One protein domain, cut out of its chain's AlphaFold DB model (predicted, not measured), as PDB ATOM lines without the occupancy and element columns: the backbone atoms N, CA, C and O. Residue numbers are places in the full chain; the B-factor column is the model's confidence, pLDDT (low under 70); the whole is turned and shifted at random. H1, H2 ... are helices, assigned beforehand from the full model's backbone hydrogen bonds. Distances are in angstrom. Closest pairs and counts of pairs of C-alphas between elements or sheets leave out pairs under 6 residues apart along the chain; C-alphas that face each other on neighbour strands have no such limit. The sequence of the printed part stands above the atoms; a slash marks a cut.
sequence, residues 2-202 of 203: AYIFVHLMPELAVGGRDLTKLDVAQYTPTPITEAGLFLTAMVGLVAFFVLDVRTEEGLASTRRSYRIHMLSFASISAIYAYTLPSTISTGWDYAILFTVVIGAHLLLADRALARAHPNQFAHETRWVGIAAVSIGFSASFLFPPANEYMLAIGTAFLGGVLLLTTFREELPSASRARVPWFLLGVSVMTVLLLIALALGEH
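This is residues 2 to 202 of the 203 residues of an uncharacterized protein of Micrococcales bacterium (UniProt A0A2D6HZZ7). Seven long helices form a bundle of two groups, H5 and H7 packing on H4, and H1 and H3 packing on H8; H4 crosses H8 where the groups meet. H9 lies at one side and reaches both groups, touching H1 and H5, while the short helices H2 and H6 lie at opposite ends of the longest axis. The printed part has 201 residues, with nine named helices in the order H1 to H9 and no named strand; its class is all helix. It is compact, with a radius of gyration of the C-alphas of 18.0 A and spans of 51 by 40 by 33 A.

The longest helices are H3, residues 30 to 56, 39.5 A, and H4, residues 62 to 88, 40.2 A, with C-alpha 62 at (-2.962, 19.607, 18.044). H5, residues 92 to 116, measures 35.7 A, H7, residues 125 to 142, 25.3 A, and H8, residues 148 to 170, 30.4 A. H1, residues 2 to 20, measures 27.4 A from C-alpha 2 at (-24.074, 41.892, 31.685), and H9, residues 179 to 200, 31.3 A to C-alpha 200 at (-32.099, 39.010, 47.404). H2, residues 23 to 26, and H6, residues 118 to 121, are short.

H4 is the hub, touching H3, H5, H7 and H8. H4 and H5 are a helical hairpin at a shallow tilt of 5 degrees, with closest C-alphas Thr 87 and Ala 95 at 5.1 A. H4 touches H7 the same way, with closest C-alphas Ala 78 and Gly 136 at 4.0 A. H4, with residues 76 to 83 alone, touches H8 at a steep tilt of 52 degrees, opposite ways; the closest C-alphas, Ile 76 and Leu 158, are 6.9 A apart. H8 touches H3 at 43 degrees, a steep tilt, with closest C-alphas Ala 41 and Gly 160 at 4.0 A. H8 touches H1 at a shallow tilt of 27 degrees, with closest C-alphas Leu 12 and Ala 156 at 6.4 A. H9 touches H1, closest C-alphas Ala 2 and Thr 190 at 5.5 A, and H5, closest C-alphas Tyr 94 and Ala 196 at 5.5 A. H2 is close to H3 but not clearly touching, as H6 is to H5. Every O i to N i+4 pair is within hydrogen-bond range in H5, H8 and H9, against 12 of 15 in H1, 21 of 23 in H3, 19 of 23 in H4 and 11 of 14 in H7; H2 and H6 are too short for such a pair.

The two farthest C-alphas, those of Gln 26 and Asn 119, are 54.4 A apart. The printed part has no cut and no long link; residues 173 to 181, of which 179 to 181 belong to H9, stand free. The mean pLDDT of the printed part is 80.6, and residues 20 to 28 and 119 to 125 are among those under 70.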
ATOM      1  N   ALA A   2     -23.406  41.176  30.588       85.50
ATOM      2  CA  ALA A   2     -24.074  41.892  31.685       85.50
ATOM      3  C   ALA A   2     -23.720  41.333  33.076       85.50
ATOM      4  O   ALA A   2     -23.421  42.102  33.977       85.50
ATOM      5  N   TYR A   3     -23.634  40.006  33.207       82.44
ATOM      6  CA  TYR A   3     -23.190  39.328  34.428       82.44
ATOM      7  C   TYR A   3     -21.843  39.836  34.979       82.44
ATOM      8  O   TYR A   3     -21.732  40.109  36.171       82.44
ATOM      9  N   ILE A   4     -20.841  40.042  34.115       83.81
ATOM     10  CA  ILE A   4     -19.511  40.524  34.527       83.81
ATOM     11  C   ILE A   4     -19.620  41.907  35.179       83.81
ATOM     12  O   ILE A   4     -19.008  42.169  36.208       83.81
ATOM     13  N   PHE A   5     -20.409  42.801  34.588       86.19
ATOM     14  CA  PHE A   5     -20.484  44.191  35.034       86.19
ATOM     15  C   PHE A   5     -21.468  44.417  36.178       86.19
ATOM     16  O   PHE A   5     -21.199  45.231  37.052       86.19
ATOM     17  N   VAL A   6     -22.606  43.726  36.159       84.88
ATOM     18  CA  VAL A   6     -23.699  43.933  37.120       84.88
ATOM     19  C   VAL A   6     -23.483  43.129  38.397       84.88
ATOM     20  O   VAL A   6     -23.964  43.536  39.447       84.88
ATOM     21  N   HIS A   7     -22.754  42.014  38.329       81.00
ATOM     22  CA  HIS A   7     -22.558  41.140  39.480       81.00
ATOM     23  C   HIS A   7     -21.085  40.979  39.854       81.00
ATOM     24  O   HIS A   7     -20.675  41.416  40.925       81.00
ATOM     25  N   LEU A   8     -20.281  40.421  38.949       82.12
ATOM     26  CA  LEU A   8     -18.909  40.027  39.265       82.12
ATOM     27  C   LEU A   8     -18.045  41.224  39.696       82.12
ATOM     28  O   LEU A   8     -17.423  41.192  40.749       82.12
ATOM     29  N   MET A   9     -18.010  42.305  38.913       85.38
ATOM     30  CA  MET A   9     -17.192  43.487  39.226       85.38
ATOM     31  C   MET A   9     -17.584  44.153  40.564       85.38
ATOM     32  O   MET A   9     -16.685  44.426  41.365       85.38
ATOM     33  N   PRO A  10     -18.881  44.395  40.858       84.88
ATOM     34  CA  PRO A  10     -19.321  44.832  42.181       84.88
ATOM     35  C   PRO A  10     -18.916  43.886  43.312       84.88
ATOM     36  O   PRO A  10     -18.449  44.357  44.347       84.88
ATOM     37  N   GLU A  11     -19.044  42.574  43.115       81.69
ATOM     38  CA  GLU A  11     -18.673  41.569  44.114       81.69
ATOM     39  C   GLU A  11     -17.171  41.612  44.427       81.69
ATOM     40  O   GLU A  11     -16.792  41.613  45.596       81.69
ATOM     41  N   LEU A  12     -16.308  41.778  43.417       84.12
ATOM     42  CA  LEU A  12     -14.869  41.979  43.635       84.12
ATOM     43  C   LEU A  12     -14.570  43.273  44.404       84.12
ATOM     44  O   LEU A  12     -13.671  43.294  45.243       84.12
ATOM     45  N   ALA A  13     -15.329  44.343  44.157       84.38
ATOM     46  CA  ALA A  13     -15.176  45.605  44.879       84.38
ATOM     47  C   ALA A  13     -15.670  45.528  46.336       84.38
ATOM     48  O   ALA A  13     -15.138  46.217  47.207       84.38
ATOM     49  N   VAL A  14     -16.708  44.737  46.617       82.31
ATOM     50  CA  VAL A  14     -17.165  44.451  47.989       82.31
ATOM     51  C   VAL A  14     -16.143  43.563  48.693       82.31
ATOM     52  O   VAL A  14     -15.612  43.969  49.723       82.31
ATOM     53  N   GLY A  15     -15.776  42.436  48.079       78.31
ATOM     54  CA  GLY A  15     -14.794  41.504  48.623       78.31
ATOM     55  C   GLY A  15     -13.463  42.186  48.927       78.31
ATOM     56  O   GLY A  15     -12.930  42.011  50.015       78.31
ATOM     57  N   GLY A  16     -12.963  43.047  48.033       78.69
ATOM     58  CA  GLY A  16     -11.734  43.816  48.253       78.69
ATOM     59  C   GLY A  16     -11.804  44.751  49.466       78.69
ATOM     60  O   GLY A  16     -10.821  44.888  50.190       78.69
ATOM     61  N   ARG A  17     -12.968  45.353  49.744       76.75
ATOM     62  CA  ARG A  17     -13.180  46.172  50.951       76.75
ATOM     63  C   ARG A  17     -13.259  45.322  52.213       76.75
ATOM     64  O   ARG A  17     -12.768  45.743  53.260       76.75
ATOM     65  N   ASP A  18     -13.848  44.136  52.123       76.00
ATOM     66  CA  ASP A  18     -13.896  43.202  53.245       76.00
ATOM     67  C   ASP A  18     -12.508  42.633  53.564       76.00
ATOM     68  O   ASP A  18     -12.177  42.497  54.740       76.00
ATOM     69  N   LEU A  19     -11.632  42.456  52.562       70.94
ATOM     70  CA  LEU A  19     -10.218  42.111  52.769       70.94
ATOM     71  C   LEU A  19      -9.488  43.106  53.681       70.94
ATOM     72  O   LEU A  19      -8.654  42.706  54.492       70.94
ATOM     73  N   THR A  20      -9.813  44.397  53.576       66.50
ATOM     74  CA  THR A  20      -9.216  45.457  54.403       66.50
ATOM     75  C   THR A  20      -9.637  45.371  55.871       66.50
ATOM     76  O   THR A  20      -8.924  45.864  56.743       66.50
ATOM     77  N   LYS A  21     -10.776  44.736  56.175       68.56
ATOM     78  CA  LYS A  21     -11.254  44.559  57.557       68.56
ATOM     79  C   LYS A  21     -10.509  43.460  58.306       68.56
ATOM     80  O   LYS A  21     -10.728  43.288  59.503       68.56
ATOM     81  N   LEU A  22      -9.672  42.702  57.611       64.75
ATOM     82  CA  LEU A  22      -9.006  41.553  58.177       64.75
ATOM     83  C   LEU A  22      -7.508  41.815  58.389       64.75
ATOM     84  O   LEU A  22      -6.919  42.669  57.729       64.75
ATOM     85  N   ASP A  23      -6.879  41.061  59.300       58.31
ATOM     86  CA  ASP A  23      -5.510  41.296  59.815       58.31
ATOM     87  C   ASP A  23      -4.402  41.407  58.746       58.31
ATOM     88  O   ASP A  23      -3.311  41.908  59.018       58.31
ATOM     89  N   VAL A  24      -4.670  41.013  57.497       56.59
ATOM     90  CA  VAL A  24      -3.767  41.198  56.346       56.59
ATOM     91  C   VAL A  24      -3.501  42.690  56.049       56.59
ATOM     92  O   VAL A  24      -2.453  43.048  55.505       56.59
ATOM     93  N   ALA A  25      -4.407  43.584  56.460       54.56
ATOM     94  CA  ALA A  25      -4.268  45.032  56.308       54.56
ATOM     95  C   ALA A  25      -3.212  45.670  57.234       54.56
ATOM     96  O   ALA A  25      -2.854  46.828  57.025       54.56
ATOM     97  N   GLN A  26      -2.661  44.943  58.218       58.28
ATOM     98  CA  GLN A  26      -1.610  45.489  59.091       58.28
ATOM     99  C   GLN A  26      -0.302  45.822  58.356       58.28
ATOM    100  O   GLN A  26       0.469  46.648  58.841       58.28
ATOM    101  N   TYR A  27      -0.048  45.207  57.195       59.69
ATOM    102  CA  TYR A  27       1.258  45.267  56.522       59.69
ATOM    103  C   TYR A  27       1.226  45.887  55.118       59.69
ATOM    104  O   TYR A  27       2.278  46.032  54.495       59.69
ATOM    105  N   THR A  28       0.051  46.283  54.614       60.06
ATOM    106  CA  THR A  28      -0.117  46.761  53.231       60.06
ATOM    107  C   THR A  28      -1.041  47.981  53.185       60.06
ATOM    108  O   THR A  28      -2.056  47.982  53.880       60.06
ATOM    109  N   PRO A  29      -0.745  49.020  52.376       71.56
ATOM    110  CA  PRO A  29      -1.649  50.156  52.202       71.56
ATOM    111  C   PRO A  29      -3.051  49.706  51.778       71.56
ATOM    112  O   PRO A  29      -3.187  48.915  50.843       71.56
ATOM    113  N   THR A  30      -4.087  50.261  52.412       69.50
ATOM    114  CA  THR A  30      -5.493  49.891  52.173       69.50
ATOM    115  C   THR A  30      -5.912  49.886  50.694       69.50
ATOM    116  O   THR A  30      -6.584  48.932  50.301       69.50
ATOM    117  N   PRO A  31      -5.460  50.810  49.812       73.31
ATOM    118  CA  PRO A  31      -5.858  50.768  48.403       73.31
ATOM    119  C   PRO A  31      -5.278  49.568  47.641       73.31
ATOM    120  O   PRO A  31      -5.875  49.092  46.680       73.31
ATOM    121  N   ILE A  32      -4.106  49.070  48.054       73.50
ATOM    122  CA  ILE A  32      -3.455  47.911  47.423       73.50
ATOM    123  C   ILE A  32      -4.180  46.626  47.832       73.50
ATOM    124  O   ILE A  32      -4.387  45.749  46.995       73.50
ATOM    125  N   THR A  33      -4.611  46.538  49.092       74.44
ATOM    126  CA  THR A  33      -5.418  45.421  49.600       74.44
ATOM    127  C   THR A  33      -6.769  45.343  48.886       74.44
ATOM    128  O   THR A  33      -7.141  44.273  48.406       74.44
ATOM    129  N   GLU A  34      -7.453  46.478  48.706       77.44
ATOM    130  CA  GLU A  34      -8.715  46.550  47.951       77.44
ATOM    131  C   GLU A  34      -8.538  46.174  46.474       77.44
ATOM    132  O   GLU A  34      -9.391  45.508  45.883       77.44
ATOM    133  N   ALA A  35      -7.394  46.531  45.881       83.88
ATOM    134  CA  ALA A  35      -7.040  46.129  44.523       83.88
ATOM    135  C   ALA A  35      -6.649  44.644  44.404       83.88
ATOM    136  O   ALA A  35      -6.571  44.134  43.287       83.88
ATOM    137  N   GLY A  36      -6.419  43.926  45.509       86.62
ATOM    138  CA  GLY A  36      -5.908  42.553  45.504       86.62
ATOM    139  C   GLY A  36      -6.772  41.571  44.707       86.62
ATOM    140  O   GLY A  36      -6.247  40.775  43.923       86.62
ATOM    141  N   LEU A  37      -8.102  41.662  44.829       88.69
ATOM    142  CA  LEU A  37      -9.013  40.832  44.031       88.69
ATOM    143  C   LEU A  37      -8.992  41.231  42.550       88.69
ATOM    144  O   LEU A  37      -8.944  40.362  41.685       88.69
ATOM    145  N   PHE A  38      -8.920  42.522  42.225       90.31
ATOM    146  CA  PHE A  38      -8.774  42.962  40.833       90.31
ATOM    147  C   PHE A  38      -7.446  42.512  40.209       90.31
ATOM    148  O   PHE A  38      -7.422  42.087  39.054       90.31
ATOM    149  N   LEU A  39      -6.348  42.532  40.970       91.38
ATOM    150  CA  LEU A  39      -5.057  41.988  40.540       91.38
ATOM    151  C   LEU A  39      -5.138  40.476  40.321       91.38
ATOM    152  O   LEU A  39      -4.604  39.963  39.341       91.38
ATOM    153  N   THR A  40      -5.851  39.764  41.191       91.44
ATOM    154  CA  THR A  40      -6.092  38.324  41.043       91.44
ATOM    155  C   THR A  40      -6.898  38.025  39.775       91.44
ATOM    156  O   THR A  40      -6.539  37.125  39.013       91.44
ATOM    157  N   ALA A  41      -7.931  38.821  39.489       92.44
ATOM    158  CA  ALA A  41      -8.667  38.745  38.231       92.44
ATOM    159  C   ALA A  41      -7.753  39.017  37.028       92.44
ATOM    160  O   ALA A  41      -7.744  38.253  36.066       92.44
ATOM    161  N   MET A  42      -6.904  40.042  37.095       93.62
ATOM    162  CA  MET A  42      -5.924  40.314  36.042       93.62
ATOM    163  C   MET A  42      -4.987  39.120  35.809       93.62
ATOM    164  O   MET A  42      -4.721  38.776  34.659       93.62
ATOM    165  N   VAL A  43      -4.516  38.453  36.867       94.69
ATOM    166  CA  VAL A  43      -3.687  37.243  36.743       94.69
ATOM    167  C   VAL A  43      -4.444  36.131  36.017       94.69
ATOM    168  O   VAL A  43      -3.884  35.534  35.100       94.69
ATOM    169  N   GLY A  44      -5.710  35.882  36.369       91.25
ATOM    170  CA  GLY A  44      -6.553  34.904  35.671       91.25
ATOM    171  C   GLY A  44      -6.725  35.222  34.189       91.25
ATOM    172  O   GLY A  44      -6.489  34.362  33.337       91.25
ATOM    173  N   LEU A  45      -7.031  36.482  33.879       93.12
ATOM    174  CA  LEU A  45      -7.144  36.984  32.513       93.12
ATOM    175  C   LEU A  45      -5.847  36.785  31.720       93.12
ATOM    176  O   LEU A  45      -5.868  36.208  30.634       93.12
ATOM    177  N   VAL A  46      -4.712  37.243  32.250       93.31
ATOM    178  CA  VAL A  46      -3.419  37.181  31.549       93.31
ATOM    179  C   VAL A  46      -2.964  35.736  31.377       93.31
ATOM    180  O   VAL A  46      -2.480  35.377  30.304       93.31
ATOM    181  N   ALA A  47      -3.141  34.889  32.392       90.25
ATOM    182  CA  ALA A  47      -2.784  33.477  32.312       90.25
ATOM    183  C   ALA A  47      -3.537  32.779  31.173       90.25
ATOM    184  O   ALA A  47      -2.916  32.106  30.349       90.25
ATOM    185  N   PHE A  48      -4.852  32.986  31.084       87.00
ATOM    186  CA  PHE A  48      -5.662  32.406  30.016       87.00
ATOM    187  C   PHE A  48      -5.368  33.013  28.647       87.00
ATOM    188  O   PHE A  48      -5.313  32.279  27.666       87.00
ATOM    189  N   PHE A  49      -5.096  34.315  28.577       88.38
ATOM    190  CA  PHE A  49      -4.687  34.960  27.332       88.38
ATOM    191  C   PHE A  49      -3.388  34.354  26.791       88.38
ATOM    192  O   PHE A  49      -3.318  33.980  25.624       88.38
ATOM    193  N   VAL A  50      -2.371  34.191  27.643       88.50
ATOM    194  CA  VAL A  50      -1.092  33.583  27.247       88.50
ATOM    195  C   VAL A  50      -1.272  32.123  26.836       88.50
ATOM    196  O   VAL A  50      -0.648  31.686  25.867       88.50
ATOM    197  N   LEU A  51      -2.090  31.358  27.566       85.12
ATOM    198  CA  LEU A  51      -2.398  29.976  27.196       85.12
ATOM    199  C   LEU A  51      -3.015  29.912  25.805       85.12
ATOM    200  O   LEU A  51      -2.563  29.108  24.991       85.12
ATOM    201  N   ASP A  52      -3.981  30.779  25.537       82.38
ATOM    202  CA  ASP A  52      -4.713  30.774  24.286       82.38
ATOM    203  C   ASP A  52      -3.856  31.227  23.089       82.38
ATOM    204  O   ASP A  52      -3.807  30.556  22.062       82.38
ATOM    205  N   VAL A  53      -3.049  32.282  23.241       84.25
ATOM    206  CA  VAL A  53      -2.094  32.685  22.192       84.25
ATOM    207  C   VAL A  53      -1.165  31.523  21.826       84.25
ATOM    208  O   VAL A  53      -0.939  31.238  20.651       84.25
ATOM    209  N   ARG A  54      -0.669  30.772  22.819       80.88
ATOM    210  CA  ARG A  54       0.202  29.617  22.553       80.88
ATOM    211  C   ARG A  54      -0.517  28.438  21.901       80.88
ATOM    212  O   ARG A  54       0.153  27.621  21.261       80.88
ATOM    213  N   THR A  55      -1.826  28.290  22.093       79.06
ATOM    214  CA  THR A  55      -2.609  27.241  21.429       79.06
ATOM    215  C   THR A  55      -3.014  27.636  20.010       79.06
ATOM    216  O   THR A  55      -3.047  26.748  19.156       79.06
ATOM    217  N   GLU A  56      -3.252  28.924  19.739       73.94
ATOM    218  CA  GLU A  56      -3.609  29.452  18.414       73.94
ATOM    219  C   GLU A  56      -2.411  29.644  17.471       73.94
ATOM    220  O   GLU A  56      -2.516  29.318  16.290       73.94
ATOM    221  N   GLU A  57      -1.245  30.081  17.961       72.06
ATOM    222  CA  GLU A  57      -0.038  30.301  17.136       72.06
ATOM    223  C   GLU A  57       0.600  29.001  16.591       72.06
ATOM    224  O   GLU A  57       1.683  29.018  16.008       72.06
ATOM    225  N   GLY A  58      -0.026  27.837  16.797       60.94
ATOM    226  CA  GLY A  58       0.496  26.543  16.341       60.94
ATOM    227  C   GLY A  58       1.768  26.082  17.067       60.94
ATOM    228  O   GLY A  58       2.325  25.037  16.733       60.94
ATOM    229  N   LEU A  59       2.213  26.817  18.094       60.47
ATOM    230  CA  LEU A  59       3.344  26.453  18.956       60.47
ATOM    231  C   LEU A  59       3.063  25.181  19.777       60.47
ATOM    232  O   LEU A  59       3.985  24.500  20.235       60.47
ATOM    233  N   ALA A  60       1.789  24.840  19.968       61.31
ATOM    234  CA  ALA A  60       1.352  23.595  20.579       61.31
ATOM    235  C   ALA A  60       0.915  22.580  19.511       61.31
ATOM    236  O   ALA A  60       0.141  22.894  18.610       61.31
ATOM    237  N   SER A  61       1.333  21.317  19.658       75.00
ATOM    238  CA  SER A  61       0.773  20.229  18.846       75.00
ATOM    239  C   SER A  61      -0.747  20.150  19.029       75.00
ATOM    240  O   SER A  61      -1.253  20.441  20.116       75.00
ATOM    241  N   THR A  62      -1.486  19.693  18.012       77.75
ATOM    242  CA  THR A  62      -2.962  19.607  18.044       77.75
ATOM    243  C   THR A  62      -3.481  18.899  19.302       77.75
ATOM    244  O   THR A  62      -4.466  19.325  19.896       77.75
ATOM    245  N   ARG A  63      -2.769  17.860  19.762       79.00
ATOM    246  CA  ARG A  63      -3.092  17.105  20.982       79.00
ATOM    247  C   ARG A  63      -2.813  17.888  22.268       79.00
ATOM    248  O   ARG A  63      -3.539  17.741  23.246       79.00
ATOM    249  N   ARG A  64      -1.746  18.696  22.301       80.31
ATOM    250  CA  ARG A  64      -1.406  19.542  23.458       80.31
ATOM    251  C   ARG A  64      -2.364  20.725  23.570       80.31
ATOM    252  O   ARG A  64      -2.821  20.996  24.673       80.31
ATOM    253  N   SER A  65      -2.694  21.361  22.446       79.88
ATOM    254  CA  SER A  65      -3.701  22.425  22.368       79.88
ATOM    255  C   SER A  65      -5.057  21.941  22.897       79.88
ATOM    256  O   SER A  65      -5.586  22.511  23.848       79.88
ATOM    257  N   TYR A  66      -5.525  20.780  22.424       80.56
ATOM    258  CA  TYR A  66      -6.742  20.146  22.936       80.56
ATOM    259  C   TYR A  66      -6.703  19.881  24.449       80.56
ATOM    260  O   TYR A  66      -7.654  20.207  25.152       80.56
ATOM    261  N   ARG A  67      -5.597  19.338  24.982       83.44
ATOM    262  CA  ARG A  67      -5.451  19.098  26.431       83.44
ATOM    263  C   ARG A  67      -5.493  20.386  27.249       83.44
ATOM    264  O   ARG A  67      -6.065  20.373  28.332       83.44
ATOM    265  N   ILE A  68      -4.895  21.469  26.753       83.06
ATOM    266  CA  ILE A  68      -4.914  22.776  27.423       83.06
ATOM    267  C   ILE A  68      -6.339  23.330  27.451       83.06
ATOM    268  O   ILE A  68      -6.810  23.687  28.530       83.06
ATOM    269  N   HIS A  69      -7.051  23.342  26.320       81.62
ATOM    270  CA  HIS A  69      -8.445  23.800  26.279       81.62
ATOM    271  C   HIS A  69      -9.357  22.929  27.152       81.62
ATOM    272  O   HIS A  69     -10.171  23.450  27.910       81.62
ATOM    273  N   MET A  70      -9.171  21.608  27.122       84.19
ATOM    274  CA  MET A  70      -9.918  20.670  27.959       84.19
ATOM    275  C   MET A  70      -9.664  20.902  29.454       84.19
ATOM    276  O   MET A  70     -10.613  20.945  30.233       84.19
ATOM    277  N   LEU A  71      -8.403  21.073  29.865       85.25
ATOM    278  CA  LEU A  71      -8.047  21.353  31.258       85.25
ATOM    279  C   LEU A  71      -8.593  22.709  31.713       85.25
ATOM    280  O   LEU A  71      -9.068  22.834  32.838       85.25
ATOM    281  N   SER A  72      -8.547  23.705  30.834       82.38
ATOM    282  CA  SER A  72      -9.079  25.045  31.081       82.38
ATOM    283  C   SER A  72     -10.591  24.996  31.307       82.38
ATOM    284  O   SER A  72     -11.075  25.459  32.339       82.38
ATOM    285  N   PHE A  73     -11.323  24.328  30.409       84.44
ATOM    286  CA  PHE A  73     -12.757  24.071  30.541       84.44
ATOM    287  C   PHE A  73     -13.092  23.321  31.836       84.44
ATOM    288  O   PHE A  73     -13.983  23.738  32.575       84.44
ATOM    289  N   ALA A  74     -12.355  22.251  32.151       87.56
ATOM    290  CA  ALA A  74     -12.555  21.483  33.376       87.56
ATOM    291  C   ALA A  74     -12.300  22.332  34.632       87.56
ATOM    292  O   ALA A  74     -13.096  22.305  35.564       87.56
ATOM    293  N   SER A  75     -11.228  23.127  34.648       85.12
ATOM    294  CA  SER A  75     -10.871  23.967  35.797       85.12
ATOM    295  C   SER A  75     -11.929  25.039  36.053       85.12
ATOM    296  O   SER A  75     -12.401  25.172  37.176       85.12
ATOM    297  N   ILE A  76     -12.368  25.743  35.004       83.19
ATOM    298  CA  ILE A  76     -13.450  26.733  35.099       83.19
ATOM    299  C   ILE A  76     -14.737  26.072  35.610       83.19
ATOM    300  O   ILE A  76     -15.363  26.572  36.541       83.19
ATOM    301  N   SER A  77     -15.104  24.920  35.039       88.38
ATOM    302  CA  SER A  77     -16.315  24.180  35.422       88.38
ATOM    303  C   SER A  77     -16.292  23.746  36.887       88.38
ATOM    304  O   SER A  77     -17.297  23.870  37.583       88.38
ATOM    305  N   ALA A  78     -15.146  23.252  37.361       88.69
ATOM    306  CA  ALA A  78     -14.986  22.815  38.739       88.69
ATOM    307  C   ALA A  78     -15.070  23.989  39.719       88.69
ATOM    308  O   ALA A  78     -15.774  23.888  40.720       88.69
ATOM    309  N   ILE A  79     -14.408  25.113  39.430       84.00
ATOM    310  CA  ILE A  79     -14.455  26.266  40.333       84.00
ATOM    311  C   ILE A  79     -15.874  26.864  40.356       84.00
ATOM    312  O   ILE A  79     -16.375  27.150  41.437       84.00
ATOM    313  N   TYR A  80     -16.581  26.946  39.221       85.94
ATOM    314  CA  TYR A  80     -17.988  27.374  39.219       85.94
ATOM    315  C   TYR A  80     -18.891  26.482  40.070       85.94
ATOM    316  O   TYR A  80     -19.737  26.970  40.820       85.94
ATOM    317  N   ALA A  81     -18.721  25.167  39.948       89.06
ATOM    318  CA  ALA A  81     -19.480  24.217  40.745       89.06
ATOM    319  C   ALA A  81     -19.125  24.313  42.236       89.06
ATOM    320  O   ALA A  81     -19.998  24.139  43.082       89.06
ATOM    321  N   TYR A  82     -17.869  24.639  42.552       86.50
ATOM    322  CA  TYR A  82     -17.410  24.873  43.917       86.50
ATOM    323  C   TYR A  82     -18.027  26.135  44.537       86.50
ATOM    324  O   TYR A  82     -18.411  26.117  45.702       86.50
ATOM    325  N   THR A  83     -18.178  27.213  43.760       81.75
ATOM    326  CA  THR A  83     -18.794  28.478  44.210       81.75
ATOM    327  C   THR A  83     -20.323  28.431  44.244       81.75
ATOM    328  O   THR A  83     -20.964  29.353  44.738       81.75
ATOM    329  N   LEU A  84     -20.948  27.389  43.690       83.88
ATOM    330  CA  LEU A  84     -22.401  27.339  43.552       83.88
ATOM    331  C   LEU A  84     -23.141  27.382  44.906       83.88
ATOM    332  O   LEU A  84     -24.060  28.192  45.032       83.88
ATOM    333  N   PRO A  85     -22.763  26.608  45.945       83.50
ATOM    334  CA  PRO A  85     -23.495  26.627  47.213       83.50
ATOM    335  C   PRO A  85     -23.438  27.971  47.943       83.50
ATOM    336  O   PRO A  85     -24.412  28.335  48.597       83.50
ATOM    337  N   SER A  86     -22.355  28.742  47.798       77.12
ATOM    338  CA  SER A  86     -22.257  30.078  48.402       77.12
ATOM    339  C   SER A  86     -23.190  31.099  47.750       77.12
ATOM    340  O   SER A  86     -23.479  32.122  48.350       77.12
ATOM    341  N   THR A  87     -23.725  30.835  46.554       75.69
ATOM    342  CA  THR A  87     -24.751  31.721  45.972       75.69
ATOM    343  C   THR A  87     -26.115  31.561  46.639       75.69
ATOM    344  O   THR A  87     -26.927  32.481  46.595       75.69
ATOM    345  N   ILE A  88     -26.365  30.432  47.316       79.75
ATOM    346  CA  ILE A  88     -27.631  30.176  48.019       79.75
ATOM    347  C   ILE A  88     -27.783  31.113  49.219       79.75
ATOM    348  O   ILE A  88     -28.901  31.536  49.508       79.75
ATOM    349  N   SER A  89     -26.686  31.496  49.887       73.44
ATOM    350  CA  SER A  89     -26.747  32.466  50.993       73.44
ATOM    351  C   SER A  89     -27.167  33.867  50.547       73.44
ATOM    352  O   SER A  89     -27.657  34.630  51.371       73.44
ATOM    353  N   THR A  90     -27.023  34.192  49.261       71.31
ATOM    354  CA  THR A  90     -27.521  35.442  48.665       71.31
ATOM    355  C   THR A  90     -29.016  35.364  48.326       71.31
ATOM    356  O   THR A  90     -29.668  36.392  48.188       71.31
ATOM    357  N   GLY A  91     -29.574  34.156  48.189       81.50
ATOM    358  CA  GLY A  91     -30.992  33.917  47.913       81.50
ATOM    359  C   GLY A  91     -31.230  32.799  46.894       81.50
ATOM    360  O   GLY A  91     -30.421  32.555  45.997       81.50
ATOM    361  N   TRP A  92     -32.377  32.122  47.001       82.00
ATOM    362  CA  TRP A  92     -32.739  31.017  46.102       82.00
ATOM    363  C   TRP A  92     -32.931  31.465  44.653       82.00
ATOM    364  O   TRP A  92     -32.450  30.797  43.736       82.00
ATOM    365  N   ASP A  93     -33.575  32.611  44.442       81.19
ATOM    366  CA  ASP A  93     -33.809  33.172  43.108       81.19
ATOM    367  C   ASP A  93     -32.482  33.479  42.408       81.19
ATOM    368  O   ASP A  93     -32.284  33.164  41.230       81.19
ATOM    369  N   TYR A  94     -31.540  34.030  43.179       79.31
ATOM    370  CA  TYR A  94     -30.191  34.322  42.727       79.31
ATOM    371  C   TYR A  94     -29.431  33.043  42.362       79.31
ATOM    372  O   TYR A  94     -28.888  32.942  41.260       79.31
ATOM    373  N   ALA A  95     -29.457  32.029  43.232       83.81
ATOM    374  CA  ALA A  95     -28.808  30.744  42.982       83.81
ATOM    375  C   ALA A  95     -29.366  30.037  41.732       83.81
ATOM    376  O   ALA A  95     -28.604  29.473  40.939       83.81
ATOM    377  N   ILE A  96     -30.685  30.090  41.506       87.00
ATOM    378  CA  ILE A  96     -31.319  29.529  40.303       87.00
ATOM    379  C   ILE A  96     -30.845  30.276  39.056       87.00
ATOM    380  O   ILE A  96     -30.411  29.641  38.091       87.00
ATOM    381  N   LEU A  97     -30.884  31.613  39.071       83.38
ATOM    382  CA  LEU A  97     -30.437  32.423  37.939       83.38
ATOM    383  C   LEU A  97     -28.959  32.164  37.626       83.38
ATOM    384  O   LEU A  97     -28.612  31.910  36.473       83.38
ATOM    385  N   PHE A  98     -28.104  32.151  38.650       81.44
ATOM    386  CA  PHE A  98     -26.684  31.836  38.526       81.44
ATOM    387  C   PHE A  98     -26.469  30.445  37.917       81.44
ATOM    388  O   PHE A  98     -25.713  30.302  36.956       81.44
ATOM    389  N   THR A  99     -27.190  29.430  38.402       86.81
ATOM    390  CA  THR A  99     -27.124  28.060  37.867       86.81
ATOM    391  C   THR A  99     -27.483  28.016  36.385       86.81
ATOM    392  O   THR A  99     -26.787  27.376  35.598       86.81
ATOM    393  N   VAL A 100     -28.554  28.707  35.980       87.94
ATOM    394  CA  VAL A 100     -28.995  28.758  34.578       87.94
ATOM    395  C   VAL A 100     -27.957  29.460  33.705       87.94
ATOM    396  O   VAL A 100     -27.605  28.954  32.637       87.94
ATOM    397  N   VAL A 101     -27.440  30.604  34.157       83.19
ATOM    398  CA  VAL A 101     -26.442  31.390  33.424       83.19
ATOM    399  C   VAL A 101     -25.156  30.594  33.250       83.19
ATOM    400  O   VAL A 101     -24.689  30.433  32.121       83.19
ATOM    401  N   ILE A 102     -24.595  30.056  34.330       82.75
ATOM    402  CA  ILE A 102     -23.360  29.274  34.271       82.75
ATOM    403  C   ILE A 102     -23.577  27.965  33.510       82.75
ATOM    404  O   ILE A 102     -22.754  27.617  32.669       82.75
ATOM    405  N   GLY A 103     -24.710  27.286  33.698       86.12
ATOM    406  CA  GLY A 103     -25.067  26.101  32.919       86.12
ATOM    407  C   GLY A 103     -25.082  26.378  31.413       86.12
ATOM    408  O   GLY A 103     -24.520  25.608  30.633       86.12
ATOM    409  N   ALA A 104     -25.645  27.515  30.991       84.88
ATOM    410  CA  ALA A 104     -25.606  27.942  29.596       84.88
ATOM    411  C   ALA A 104     -24.173  28.221  29.101       84.88
ATOM    412  O   ALA A 104     -23.836  27.807  27.990       84.88
ATOM    413  N   HIS A 105     -23.320  28.855  29.917       80.50
ATOM    414  CA  HIS A 105     -21.906  29.073  29.575       80.50
ATOM    415  C   HIS A 105     -21.156  27.748  29.415       80.50
ATOM    416  O   HIS A 105     -20.454  27.563  28.424       80.50
ATOM    417  N   LEU A 106     -21.347  26.800  30.338       83.12
ATOM    418  CA  LEU A 106     -20.710  25.484  30.272       83.12
ATOM    419  C   LEU A 106     -21.148  24.701  29.030       83.12
ATOM    420  O   LEU A 106     -20.309  24.115  28.354       83.12
ATOM    421  N   LEU A 107     -22.436  24.744  28.673       84.06
ATOM    422  CA  LEU A 107     -22.943  24.118  27.447       84.06
ATOM    423  C   LEU A 107     -22.398  24.779  26.176       84.06
ATOM    424  O   LEU A 107     -22.130  24.099  25.181       84.06
ATOM    425  N   LEU A 108     -22.260  26.107  26.174       81.00
ATOM    426  CA  LEU A 108     -21.696  26.833  25.043       81.00
ATOM    427  C   LEU A 108     -20.206  26.513  24.870       81.00
ATOM    428  O   LEU A 108     -19.784  26.237  23.744       81.00
ATOM    429  N   ALA A 109     -19.455  26.487  25.972       78.75
ATOM    430  CA  ALA A 109     -18.039  26.135  26.009       78.75
ATOM    431  C   ALA A 109     -17.801  24.676  25.586       78.75
ATOM    432  O   ALA A 109     -16.941  24.414  24.748       78.75
ATOM    433  N   ASP A 110     -18.622  23.735  26.064       83.00
ATOM    434  CA  ASP A 110     -18.578  22.326  25.652       83.00
ATOM    435  C   ASP A 110     -18.777  22.182  24.133       83.00
ATOM    436  O   ASP A 110     -17.985  21.547  23.433       83.00
ATOM    437  N   ARG A 111     -19.777  22.882  23.579       80.94
ATOM    438  CA  ARG A 111     -20.013  22.912  22.129       80.94
ATOM    439  C   ARG A 111     -18.889  23.596  21.353       80.94
ATOM    440  O   ARG A 111     -18.634  23.209  20.212       80.94
ATOM    441  N   ALA A 112     -18.260  24.628  21.908       77.75
ATOM    442  CA  ALA A 112     -17.116  25.286  21.285       77.75
ATOM    443  C   ALA A 112     -15.918  24.327  21.203       77.75
ATOM    444  O   ALA A 112     -15.356  24.156  20.118       77.75
ATOM    445  N   LEU A 113     -15.622  23.612  22.292       77.06
ATOM    446  CA  LEU A 113     -14.572  22.594  22.349       77.06
ATOM    447  C   LEU A 113     -14.840  21.444  21.364       77.06
ATOM    448  O   LEU A 113     -13.936  21.023  20.637       77.06
ATOM    449  N   ALA A 114     -16.094  20.992  21.274       78.50
ATOM    450  CA  ALA A 114     -16.513  19.959  20.328       78.50
ATOM    451  C   ALA A 114     -16.325  20.383  18.862       78.50
ATOM    452  O   ALA A 114     -15.882  19.581  18.039       78.50
ATOM    453  N   ARG A 115     -16.626  21.647  18.524       78.00
ATOM    454  CA  ARG A 115     -16.417  22.188  17.169       78.00
ATOM    455  C   ARG A 115     -14.942  22.391  16.832       78.00
ATOM    456  O   ARG A 115     -14.561  22.161  15.688       78.00
ATOM    457  N   ALA A 116     -14.130  22.820  17.797       75.56
ATOM    458  CA  ALA A 116     -12.704  23.068  17.593       75.56
ATOM    459  C   ALA A 116     -11.895  21.768  17.416       75.56
ATOM    460  O   ALA A 116     -10.925  21.738  16.658       75.56
ATOM    461  N   HIS A 117     -12.298  20.677  18.079       74.88
ATOM    462  CA  HIS A 117     -11.549  19.415  18.082       74.88
ATOM    463  C   HIS A 117     -12.427  18.168  17.831       74.88
ATOM    464  O   HIS A 117     -12.420  17.238  18.644       74.88
ATOM    465  N   PRO A 118     -13.131  18.069  16.685       70.81
ATOM    466  CA  PRO A 118     -14.167  17.053  16.453       70.81
ATOM    467  C   PRO A 118     -13.650  15.608  16.532       70.81
ATOM    468  O   PRO A 118     -14.292  14.750  17.133       70.81
ATOM    469  N   ASN A 119     -12.455  15.340  15.994       68.94
ATOM    470  CA  ASN A 119     -11.872  13.990  15.968       68.94
ATOM    471  C   ASN A 119     -11.423  13.492  17.351       68.94
ATOM    472  O   ASN A 119     -11.364  12.290  17.582       68.94
ATOM    473  N   GLN A 120     -11.076  14.406  18.260       68.69
ATOM    474  CA  GLN A 120     -10.621  14.074  19.615       68.69
ATOM    475  C   GLN A 120     -11.803  14.031  20.591       68.69
ATOM    476  O   GLN A 120     -11.813  13.232  21.525       68.69
ATOM    477  N   PHE A 121     -12.848  14.820  20.320       64.06
ATOM    478  CA  PHE A 121     -14.017  14.918  21.181       64.06
ATOM    479  C   PHE A 121     -14.872  13.639  21.234       64.06
ATOM    480  O   PHE A 121     -15.564  13.388  22.219       64.06
ATOM    481  N   ALA A 122     -14.810  12.805  20.190       62.09
ATOM    482  CA  ALA A 122     -15.674  11.638  20.020       62.09
ATOM    483  C   ALA A 122     -15.411  10.464  20.988       62.09
ATOM    484  O   ALA A 122     -16.248   9.568  21.051       62.09
ATOM    485  N   HIS A 123     -14.279  10.421  21.706       60.12
ATOM    486  CA  HIS A 123     -13.908   9.252  22.529       60.12
ATOM    487  C   HIS A 123     -13.657   9.541  24.021       60.12
ATOM    488  O   HIS A 123     -13.916   8.655  24.829       60.12
ATOM    489  N   GLU A 124     -13.208  10.740  24.424       61.41
ATOM    490  CA  GLU A 124     -12.736  10.967  25.811       61.41
ATOM    491  C   GLU A 124     -13.436  12.122  26.559       61.41
ATOM    492  O   GLU A 124     -13.634  12.034  27.771       61.41
ATOM    493  N   THR A 125     -13.877  13.196  25.892       63.97
ATOM    494  CA  THR A 125     -14.268  14.439  26.598       63.97
ATOM    495  C   THR A 125     -15.696  14.535  27.103       63.97
ATOM    496  O   THR A 125     -15.963  15.404  27.931       63.97
ATOM    497  N   ARG A 126     -16.618  13.661  26.675       70.19
ATOM    498  CA  ARG A 126     -18.050  13.801  27.018       70.19
ATOM    499  C   ARG A 126     -18.320  13.782  28.528       70.19
ATOM    500  O   ARG A 126     -19.323  14.316  28.985       70.19
ATOM    501  N   TRP A 127     -17.426  13.162  29.293       79.00
ATOM    502  CA  TRP A 127     -17.536  13.037  30.744       79.00
ATOM    503  C   TRP A 127     -16.710  14.064  31.509       79.00
ATOM    504  O   TRP A 127     -16.924  14.214  32.703       79.00
ATOM    505  N   VAL A 128     -15.796  14.786  30.855       82.94
ATOM    506  CA  VAL A 128     -14.875  15.705  31.538       82.94
ATOM    507  C   VAL A 128     -15.630  16.870  32.168       82.94
ATOM    508  O   VAL A 128     -15.368  17.193  33.319       82.94
ATOM    509  N   GLY A 129     -16.603  17.453  31.462       82.19
ATOM    510  CA  GLY A 129     -17.442  18.520  32.018       82.19
ATOM    511  C   GLY A 129     -18.259  18.044  33.218       82.19
ATOM    512  O   GLY A 129     -18.243  18.681  34.266       82.19
ATOM    513  N   ILE A 130     -18.904  16.878  33.097       86.69
ATOM    514  CA  ILE A 130     -19.674  16.271  34.194       86.69
ATOM    515  C   ILE A 130     -18.757  15.993  35.387       86.69
ATOM    516  O   ILE A 130     -19.067  16.407  36.496       86.69
ATOM    517  N   ALA A 131     -17.609  15.353  35.160       89.19
ATOM    518  CA  ALA A 131     -16.642  15.043  36.203       89.19
ATOM    519  C   ALA A 131     -16.116  16.313  36.875       89.19
ATOM    520  O   ALA A 131     -16.049  16.359  38.096       89.19
ATOM    521  N   ALA A 132     -15.794  17.357  36.110       89.88
ATOM    522  CA  ALA A 132     -15.332  18.629  36.648       89.88
ATOM    523  C   ALA A 132     -16.388  19.296  37.537       89.88
ATOM    524  O   ALA A 132     -16.076  19.687  38.661       89.88
ATOM    525  N   VAL A 133     -17.640  19.369  37.074       90.25
ATOM    526  CA  VAL A 133     -18.755  19.916  37.860       90.25
ATOM    527  C   VAL A 133     -19.001  19.070  39.109       90.25
ATOM    528  O   VAL A 133     -19.114  19.618  40.200       90.25
ATOM    529  N   SER A 134     -19.033  17.740  38.988       90.81
ATOM    530  CA  SER A 134     -19.219  16.841  40.132       90.81
ATOM    531  C   SER A 134     -18.085  16.966  41.147       90.81
ATOM    532  O   SER A 134     -18.359  17.065  42.337       90.81
ATOM    533  N   ILE A 135     -16.828  17.016  40.698       92.31
ATOM    534  CA  ILE A 135     -15.658  17.188  41.569       92.31
ATOM    535  C   ILE A 135     -15.722  18.540  42.276       92.31
ATOM    536  O   ILE A 135     -15.559  18.579  43.489       92.31
ATOM    537  N   GLY A 136     -15.984  19.629  41.549       88.81
ATOM    538  CA  GLY A 136     -16.091  20.968  42.127       88.81
ATOM    539  C   GLY A 136     -17.215  21.075  43.154       88.81
ATOM    540  O   GLY A 136     -17.000  21.541  44.272       88.81
ATOM    541  N   PHE A 137     -18.390  20.548  42.813       90.38
ATOM    542  CA  PHE A 137     -19.533  20.508  43.714       90.38
ATOM    543  C   PHE A 137     -19.240  19.654  44.950       90.38
ATOM    544  O   PHE A 137     -19.395  20.133  46.064       90.38
ATOM    545  N   SER A 138     -18.747  18.421  44.803       90.81
ATOM    546  CA  SER A 138     -18.383  17.585  45.955       90.81
ATOM    547  C   SER A 138     -17.274  18.213  46.802       90.81
ATOM    548  O   SER A 138     -17.342  18.158  48.029       90.81
ATOM    549  N   ALA A 139     -16.284  18.856  46.177       87.94
ATOM    550  CA  ALA A 139     -15.218  19.562  46.877       87.94
ATOM    551  C   ALA A 139     -15.754  20.719  47.729       87.94
ATOM    552  O   ALA A 139     -15.200  20.955  48.795       87.94
ATOM    553  N   SER A 140     -16.843  21.382  47.328       86.31
ATOM    554  CA  SER A 140     -17.460  22.439  48.148       86.31
ATOM    555  C   SER A 140     -17.982  21.931  49.498       86.31
ATOM    556  O   SER A 140     -17.893  22.643  50.493       86.31
ATOM    557  N   PHE A 141     -18.454  20.678  49.563       85.50
ATOM    558  CA  PHE A 141     -18.923  20.055  50.807       85.50
ATOM    559  C   PHE A 141     -17.791  19.418  51.614       85.50
ATOM    560  O   PHE A 141     -17.822  19.445  52.841       85.50
ATOM    561  N   LEU A 142     -16.814  18.811  50.935       86.94
ATOM    562  CA  LEU A 142     -15.700  18.109  51.582       86.94
ATOM    563  C   LEU A 142     -14.604  19.062  52.068       86.94
ATOM    564  O   LEU A 142     -13.964  18.806  53.085       86.94
ATOM    565  N   PHE A 143     -14.404  20.160  51.343       81.94
ATOM    566  CA  PHE A 143     -13.435  21.207  51.633       81.94
ATOM    567  C   PHE A 143     -14.130  22.573  51.580       81.94
ATOM    568  O   PHE A 143     -13.864  23.359  50.661       81.94
ATOM    569  N   PRO A 144     -15.029  22.872  52.541       75.44
ATOM    570  CA  PRO A 144     -15.585  24.210  52.665       75.44
ATOM    571  C   PRO A 144     -14.449  25.239  52.716       75.44
ATOM    572  O   PRO A 144     -13.384  24.924  53.266       75.44
ATOM    573  N   PRO A 145     -14.630  26.442  52.144       69.19
ATOM    574  CA  PRO A 145     -13.577  27.446  52.118       69.19
ATOM    575  C   PRO A 145     -13.047  27.674  53.534       69.19
ATOM    576  O   PRO A 145     -13.805  28.043  54.429       69.19
ATOM    577  N   ALA A 146     -11.749  27.432  53.747       64.88
ATOM    578  CA  ALA A 146     -11.136  27.574  55.070       64.88
ATOM    579  C   ALA A 146     -11.277  29.009  55.609       64.88
ATOM    580  O   ALA A 146     -11.298  29.226  56.819       64.88
ATOM    581  N   ASN A 147     -11.392  29.979  54.699       71.19
ATOM    582  CA  ASN A 147     -11.849  31.331  54.968       71.19
ATOM    583  C   ASN A 147     -12.578  31.904  53.731       71.19
ATOM    584  O   ASN A 147     -12.452  31.385  52.617       71.19
ATOM    585  N   GLU A 148     -13.292  33.013  53.914       73.25
ATOM    586  CA  GLU A 148     -13.994  33.738  52.837       73.25
ATOM    587  C   GLU A 148     -13.042  34.261  51.740       73.25
ATOM    588  O   GLU A 148     -13.442  34.504  50.604       73.25
ATOM    589  N   TYR A 149     -11.748  34.364  52.039       74.44
ATOM    590  CA  TYR A 149     -10.739  34.913  51.143       74.44
ATOM    591  C   TYR A 149     -10.331  33.935  50.056       74.44
ATOM    592  O   TYR A 149     -10.117  34.345  48.922       74.44
ATOM    593  N   MET A 150     -10.184  32.648  50.383       76.56
ATOM    594  CA  MET A 150      -9.862  31.626  49.387       76.56
ATOM    595  C   MET A 150     -10.961  31.563  48.331       76.56
ATOM    596  O   MET A 150     -10.666  31.468  47.139       76.56
ATOM    597  N   LEU A 151     -12.213  31.683  48.776       78.31
ATOM    598  CA  LEU A 151     -13.359  31.794  47.890       78.31
ATOM    599  C   LEU A 151     -13.269  33.075  47.051       78.31
ATOM    600  O   LEU A 151     -13.311  32.990  45.827       78.31
ATOM    601  N   ALA A 152     -13.040  34.236  47.675       82.06
ATOM    602  CA  ALA A 152     -12.930  35.517  46.974       82.06
ATOM    603  C   ALA A 152     -11.796  35.548  45.932       82.06
ATOM    604  O   ALA A 152     -11.994  36.034  44.822       82.06
ATOM    605  N   ILE A 153     -10.621  34.994  46.247       85.12
ATOM    606  CA  ILE A 153      -9.478  34.872  45.326       85.12
ATOM    607  C   ILE A 153      -9.835  33.950  44.155       85.12
ATOM    608  O   ILE A 153      -9.556  34.287  43.004       85.12
ATOM    609  N   GLY A 154     -10.472  32.805  44.424       83.12
ATOM    610  CA  GLY A 154     -10.931  31.881  43.383       83.12
ATOM    611  C   GLY A 154     -11.957  32.526  42.448       83.12
ATOM    612  O   GLY A 154     -11.798  32.473  41.226       83.12
ATOM    613  N   THR A 155     -12.957  33.202  43.015       82.56
ATOM    614  CA  THR A 155     -13.977  33.959  42.275       82.56
ATOM    615  C   THR A 155     -13.355  35.099  41.474       82.56
ATOM    616  O   THR A 155     -13.697  35.287  40.310       82.56
ATOM    617  N   ALA A 156     -12.387  35.823  42.041       89.12
ATOM    618  CA  ALA A 156     -11.663  36.882  41.349       89.12
ATOM    619  C   ALA A 156     -10.883  36.359  40.147       89.12
ATOM    620  O   ALA A 156     -11.035  36.876  39.040       89.12
ATOM    621  N   PHE A 157     -10.094  35.301  40.346       89.31
ATOM    622  CA  PHE A 157      -9.348  34.648  39.277       89.31
ATOM    623  C   PHE A 157     -10.285  34.212  38.145       89.31
ATOM    624  O   PHE A 157     -10.054  34.563  36.986       89.31
ATOM    625  N   LEU A 158     -11.380  33.518  38.481       83.81
ATOM    626  CA  LEU A 158     -12.417  33.146  37.518       83.81
ATOM    627  C   LEU A 158     -13.032  34.353  36.823       83.81
ATOM    628  O   LEU A 158     -13.289  34.300  35.625       83.81
ATOM    629  N   GLY A 159     -13.264  35.430  37.561       87.31
ATOM    630  CA  GLY A 159     -13.839  36.645  37.026       87.31
ATOM    631  C   GLY A 159     -13.003  37.236  35.897       87.31
ATOM    632  O   GLY A 159     -13.539  37.628  34.861       87.31
ATOM    633  N   GLY A 160     -11.680  37.216  36.055       89.88
ATOM    634  CA  GLY A 160     -10.748  37.594  34.999       89.88
ATOM    635  C   GLY A 160     -10.768  36.663  33.792       89.88
ATOM    636  O   GLY A 160     -10.767  37.129  32.652       89.88
ATOM    637  N   VAL A 161     -10.826  35.351  34.037       87.62
ATOM    638  CA  VAL A 161     -10.955  34.344  32.973       87.62
ATOM    639  C   VAL A 161     -12.239  34.564  32.174       87.62
ATOM    640  O   VAL A 161     -12.183  34.644  30.950       87.62
ATOM    641  N   LEU A 162     -13.373  34.740  32.858       85.62
ATOM    642  CA  LEU A 162     -14.667  35.001  32.234       85.62
ATOM    643  C   LEU A 162     -14.649  36.306  31.437       85.62
ATOM    644  O   LEU A 162     -15.172  36.361  30.330       85.62
ATOM    645  N   LEU A 163     -14.013  37.355  31.962       89.06
ATOM    646  CA  LEU A 163     -13.886  38.625  31.254       89.06
ATOM    647  C   LEU A 163     -13.157  38.454  29.916       89.06
ATOM    648  O   LEU A 163     -13.624  38.969  28.899       89.06
ATOM    649  N   LEU A 164     -12.061  37.687  29.892       88.94
ATOM    650  CA  LEU A 164     -11.360  37.369  28.650       88.94
ATOM    651  C   LEU A 164     -12.225  36.543  27.696       88.94
ATOM    652  O   LEU A 164     -12.380  36.928  26.536       88.94
ATOM    653  N   THR A 165     -12.755  35.407  28.161       80.62
ATOM    654  CA  THR A 165     -13.483  34.467  27.295       80.62
ATOM    655  C   THR A 165     -14.728  35.130  26.729       80.62
ATOM    656  O   THR A 165     -14.973  35.066  25.530       80.62
ATOM    657  N   THR A 166     -15.466  35.879  27.541       82.69
ATOM    658  CA  THR A 166     -16.643  36.615  27.087       82.69
ATOM    659  C   THR A 166     -16.264  37.731  26.101       82.69
ATOM    660  O   THR A 166     -16.917  37.865  25.066       82.69
ATOM    661  N   PHE A 167     -15.201  38.519  26.329       84.19
ATOM    662  CA  PHE A 167     -14.804  39.548  25.350       84.19
ATOM    663  C   PHE A 167     -14.286  38.981  24.038       84.19
ATOM    664  O   PHE A 167     -14.473  39.606  22.994       84.19
ATOM    665  N   ARG A 168     -13.653  37.816  24.070       80.62
ATOM    666  CA  ARG A 168     -13.046  37.239  22.878       80.62
ATOM    667  C   ARG A 168     -13.977  36.322  22.097       80.62
ATOM    668  O   ARG A 168     -13.981  36.374  20.872       80.62
ATOM    669  N   GLU A 169     -14.749  35.497  22.791       74.88
ATOM    670  CA  GLU A 169     -15.581  34.456  22.185       74.88
ATOM    671  C   GLU A 169     -17.050  34.870  22.051       74.88
ATOM    672  O   GLU A 169     -17.705  34.476  21.083       74.88
ATOM    673  N   GLU A 170     -17.591  35.666  22.983       77.19
ATOM    674  CA  GLU A 170     -19.012  36.051  22.953       77.19
ATOM    675  C   GLU A 170     -19.275  37.364  22.210       77.19
ATOM    676  O   GLU A 170     -20.397  37.570  21.730       77.19
ATOM    677  N   LEU A 171     -18.288  38.263  22.092       79.69
ATOM    678  CA  LEU A 171     -18.483  39.469  21.290       79.69
ATOM    679  C   LEU A 171     -18.553  39.108  19.807       79.69
ATOM    680  O   LEU A 171     -17.608  38.541  19.254       79.69
ATOM    681  N   PRO A 172     -19.649  39.468  19.118       73.31
ATOM    682  CA  PRO A 172     -19.733  39.216  17.698       73.31
ATOM    683  C   PRO A 172     -18.660  40.030  16.974       73.31
ATOM    684  O   PRO A 172     -18.522  41.236  17.187       73.31
ATOM    685  N   SER A 173     -17.943  39.382  16.052       76.88
ATOM    686  CA  SER A 173     -17.058  40.082  15.119       76.88
ATOM    687  C   SER A 173     -17.830  41.215  14.436       76.88
ATOM    688  O   SER A 173     -18.955  40.977  13.986       76.88
ATOM    689  N   ALA A 174     -17.235  42.405  14.304       75.62
ATOM    690  CA  ALA A 174     -17.905  43.599  13.770       75.62
ATOM    691  C   ALA A 174     -18.635  43.356  12.431       75.62
ATOM    692  O   ALA A 174     -19.704  43.909  12.193       75.62
ATOM    693  N   SER A 175     -18.119  42.454  11.592       74.50
ATOM    694  CA  SER A 175     -18.706  42.066  10.302       74.50
ATOM    695  C   SER A 175     -19.965  41.186  10.379       74.50
ATOM    696  O   SER A 175     -20.662  41.033   9.380       74.50
ATOM    697  N   ARG A 176     -20.270  40.581  11.534       76.88
ATOM    698  CA  ARG A 176     -21.410  39.659  11.748       76.88
ATOM    699  C   ARG A 176     -22.332  40.091  12.890       76.88
ATOM    700  O   ARG A 176     -23.295  39.389  13.204       76.88
ATOM    701  N   ALA A 177     -22.049  41.232  13.513       80.06
ATOM    702  CA  ALA A 177     -22.790  41.720  14.662       80.06
ATOM    703  C   ALA A 177     -24.199  42.176  14.269       80.06
ATOM    704  O   ALA A 177     -24.390  43.166  13.567       80.06
ATOM    705  N   ARG A 178     -25.215  41.473  14.779       86.31
ATOM    706  CA  ARG A 178     -26.601  41.952  14.746       86.31
ATOM    707  C   ARG A 178     -26.877  42.745  16.019       86.31
ATOM    708  O   ARG A 178     -27.372  42.197  17.003       86.31
ATOM    709  N   VAL A 179     -26.539  44.033  15.980       87.50
ATOM    710  CA  VAL A 179     -26.588  44.948  17.136       87.50
ATOM    711  C   VAL A 179     -27.916  44.893  17.912       87.50
ATOM    712  O   VAL A 179     -27.850  44.788  19.133       87.50
ATOM    713  N   PRO A 180     -29.112  44.858  17.284       91.56
ATOM    714  CA  PRO A 180     -30.368  44.818  18.040       91.56
ATOM    715  C   PRO A 180     -30.526  43.570  18.919       91.56
ATOM    716  O   PRO A 180     -30.978  43.672  20.055       91.56
ATOM    717  N   TRP A 181     -30.113  42.397  18.430       88.81
ATOM    718  CA  TRP A 181     -30.187  41.146  19.194       88.81
ATOM    719  C   TRP A 181     -29.175  41.115  20.337       88.81
ATOM    720  O   TRP A 181     -29.481  40.623  21.420       88.81
ATOM    721  N   PHE A 182     -27.990  41.682  20.107       86.00
ATOM    722  CA  PHE A 182     -26.992  41.859  21.154       86.00
ATOM    723  C   PHE A 182     -27.513  42.779  22.266       86.00
ATOM    724  O   PHE A 182     -27.488  42.395  23.434       86.00
ATOM    725  N   LEU A 183     -28.051  43.951  21.904       91.12
ATOM    726  CA  LEU A 183     -28.633  44.891  22.864       91.12
ATOM    727  C   LEU A 183     -29.801  44.265  23.626       91.12
ATOM    728  O   LEU A 183     -29.872  44.418  24.840       91.12
ATOM    729  N   LEU A 184     -30.673  43.512  22.950       91.94
ATOM    730  CA  LEU A 184     -31.762  42.792  23.608       91.94
ATOM    731  C   LEU A 184     -31.229  41.812  24.661       91.94
ATOM    732  O   LEU A 184     -31.698  41.829  25.794       91.94
ATOM    733  N   GLY A 185     -30.233  40.992  24.312       88.19
ATOM    734  CA  GLY A 185     -29.637  40.033  25.244       88.19
ATOM    735  C   GLY A 185     -28.983  40.705  26.455       88.19
ATOM    736  O   GLY A 185     -29.204  40.280  27.588       88.19
ATOM    737  N   VAL A 186     -28.226  41.785  26.231       90.19
ATOM    738  CA  VAL A 186     -27.603  42.569  27.311       90.19
ATOM    739  C   VAL A 186     -28.666  43.194  28.213       90.19
ATOM    740  O   VAL A 186     -28.564  43.067  29.432       90.19
ATOM    741  N   SER A 187     -29.699  43.815  27.641       93.25
ATOM    742  CA  SER A 187     -30.782  44.450  28.398       93.25
ATOM    743  C   SER A 187     -31.576  43.439  29.219       93.25
ATOM    744  O   SER A 187     -31.770  43.653  30.411       93.25
ATOM    745  N   VAL A 188     -31.980  42.313  28.620       92.50
ATOM    746  CA  VAL A 188     -32.724  41.253  29.322       92.50
ATOM    747  C   VAL A 188     -31.905  40.707  30.488       92.50
ATOM    748  O   VAL A 188     -32.411  40.646  31.604       92.50
ATOM    749  N   MET A 189     -30.632  40.370  30.266       87.88
ATOM    750  CA  MET A 189     -29.776  39.850  31.334       87.88
ATOM    751  C   MET A 189     -29.536  40.888  32.437       87.88
ATOM    752  O   MET A 189     -29.554  40.546  33.614       87.88
ATOM    753  N   THR A 190     -29.346  42.157  32.072       90.38
ATOM    754  CA  THR A 190     -29.185  43.250  33.043       90.38
ATOM    755  C   THR A 190     -30.426  43.384  33.919       90.38
ATOM    756  O   THR A 190     -30.306  43.393  35.137       90.38
ATOM    757  N   VAL A 191     -31.621  43.425  33.317       92.62
ATOM    758  CA  VAL A 191     -32.888  43.522  34.058       92.62
ATOM    759  C   VAL A 191     -33.088  42.313  34.970       92.62
ATOM    760  O   VAL A 191     -33.417  42.495  36.137       92.62
ATOM    761  N   LEU A 192     -32.846  41.095  34.475       88.00
ATOM    762  CA  LEU A 192     -32.973  39.878  35.283       88.00
ATOM    763  C   LEU A 192     -32.039  39.889  36.497       88.00
ATOM    764  O   LEU A 192     -32.476  39.563  37.596       88.00
ATOM    765  N   LEU A 193     -30.780  40.300  36.317       84.56
ATOM    766  CA  LEU A 193     -29.818  40.396  37.416       84.56
ATOM    767  C   LEU A 193     -30.201  41.482  38.421       84.56
ATOM    768  O   LEU A 193     -30.120  41.241  39.618       84.56
ATOM    769  N   LEU A 194     -30.653  42.650  37.958       88.12
ATOM    770  CA  LEU A 194     -31.102  43.723  38.849       88.12
ATOM    771  C   LEU A 194     -32.328  43.306  39.668       88.12
ATOM    772  O   LEU A 194     -32.378  43.593  40.859       88.12
ATOM    773  N   ILE A 195     -33.286  42.603  39.055       88.12
ATOM    774  CA  ILE A 195     -34.443  42.048  39.768       88.12
ATOM    775  C   ILE A 195     -33.980  41.015  40.800       88.12
ATOM    776  O   ILE A 195     -34.387  41.096  41.952       88.12
ATOM    777  N   ALA A 196     -33.112  40.075  40.413       82.62
ATOM    778  CA  ALA A 196     -32.619  39.043  41.323       82.62
ATOM    779  C   ALA A 196     -31.841  39.631  42.514       82.62
ATOM    780  O   ALA A 196     -32.021  39.178  43.638       82.62
ATOM    781  N   LEU A 197     -31.021  40.663  42.281       79.06
ATOM    782  CA  LEU A 197     -30.305  41.377  43.340       79.06
ATOM    783  C   LEU A 197     -31.268  42.133  44.265       79.06
ATOM    784  O   LEU A 197     -31.150  42.026  45.479       79.06
ATOM    785  N   ALA A 198     -32.251  42.844  43.705       83.31
ATOM    786  CA  ALA A 198     -33.236  43.579  44.496       83.31
ATOM    787  C   ALA A 198     -34.108  42.655  45.363       83.31
ATOM    788  O   ALA A 198     -34.457  43.015  46.482       83.31
ATOM    789  N   LEU A 199     -34.454  41.465  44.861       79.62
ATOM    790  CA  LEU A 199     -35.202  40.464  45.625       79.62
ATOM    791  C   LEU A 199     -34.339  39.778  46.694       79.62
ATOM    792  O   LEU A 199     -34.853  39.454  47.757       79.62
ATOM    793  N   GLY A 200     -33.038  39.593  46.440       65.06
ATOM    794  CA  GLY A 200     -32.099  39.010  47.404       65.06
ATOM    795  C   GLY A 200     -31.781  39.909  48.607       65.06
ATOM    796  O   GLY A 200     -31.441  39.399  49.669       65.06
ATOM    797  N   GLU A 201     -31.927  41.235  48.483       58.31
ATOM    798  CA  GLU A 201     -31.729  42.185  49.594       58.31
ATOM    799  C   GLU A 201     -32.936  42.311  50.547       58.31
ATOM    800  O   GLU A 201     -32.853  43.023  51.552       58.31
ATOM    801  N   HIS A 202     -34.047  41.621  50.278       38.84
ATOM    802  CA  HIS A 202     -35.202  41.572  51.175       38.84
ATOM    803  C   HIS A 202     -35.213  40.258  51.983       38.84
ATOM    804  O   HIS A 202     -35.662  39.241  51.453       38.84
TER     805      HIS A 202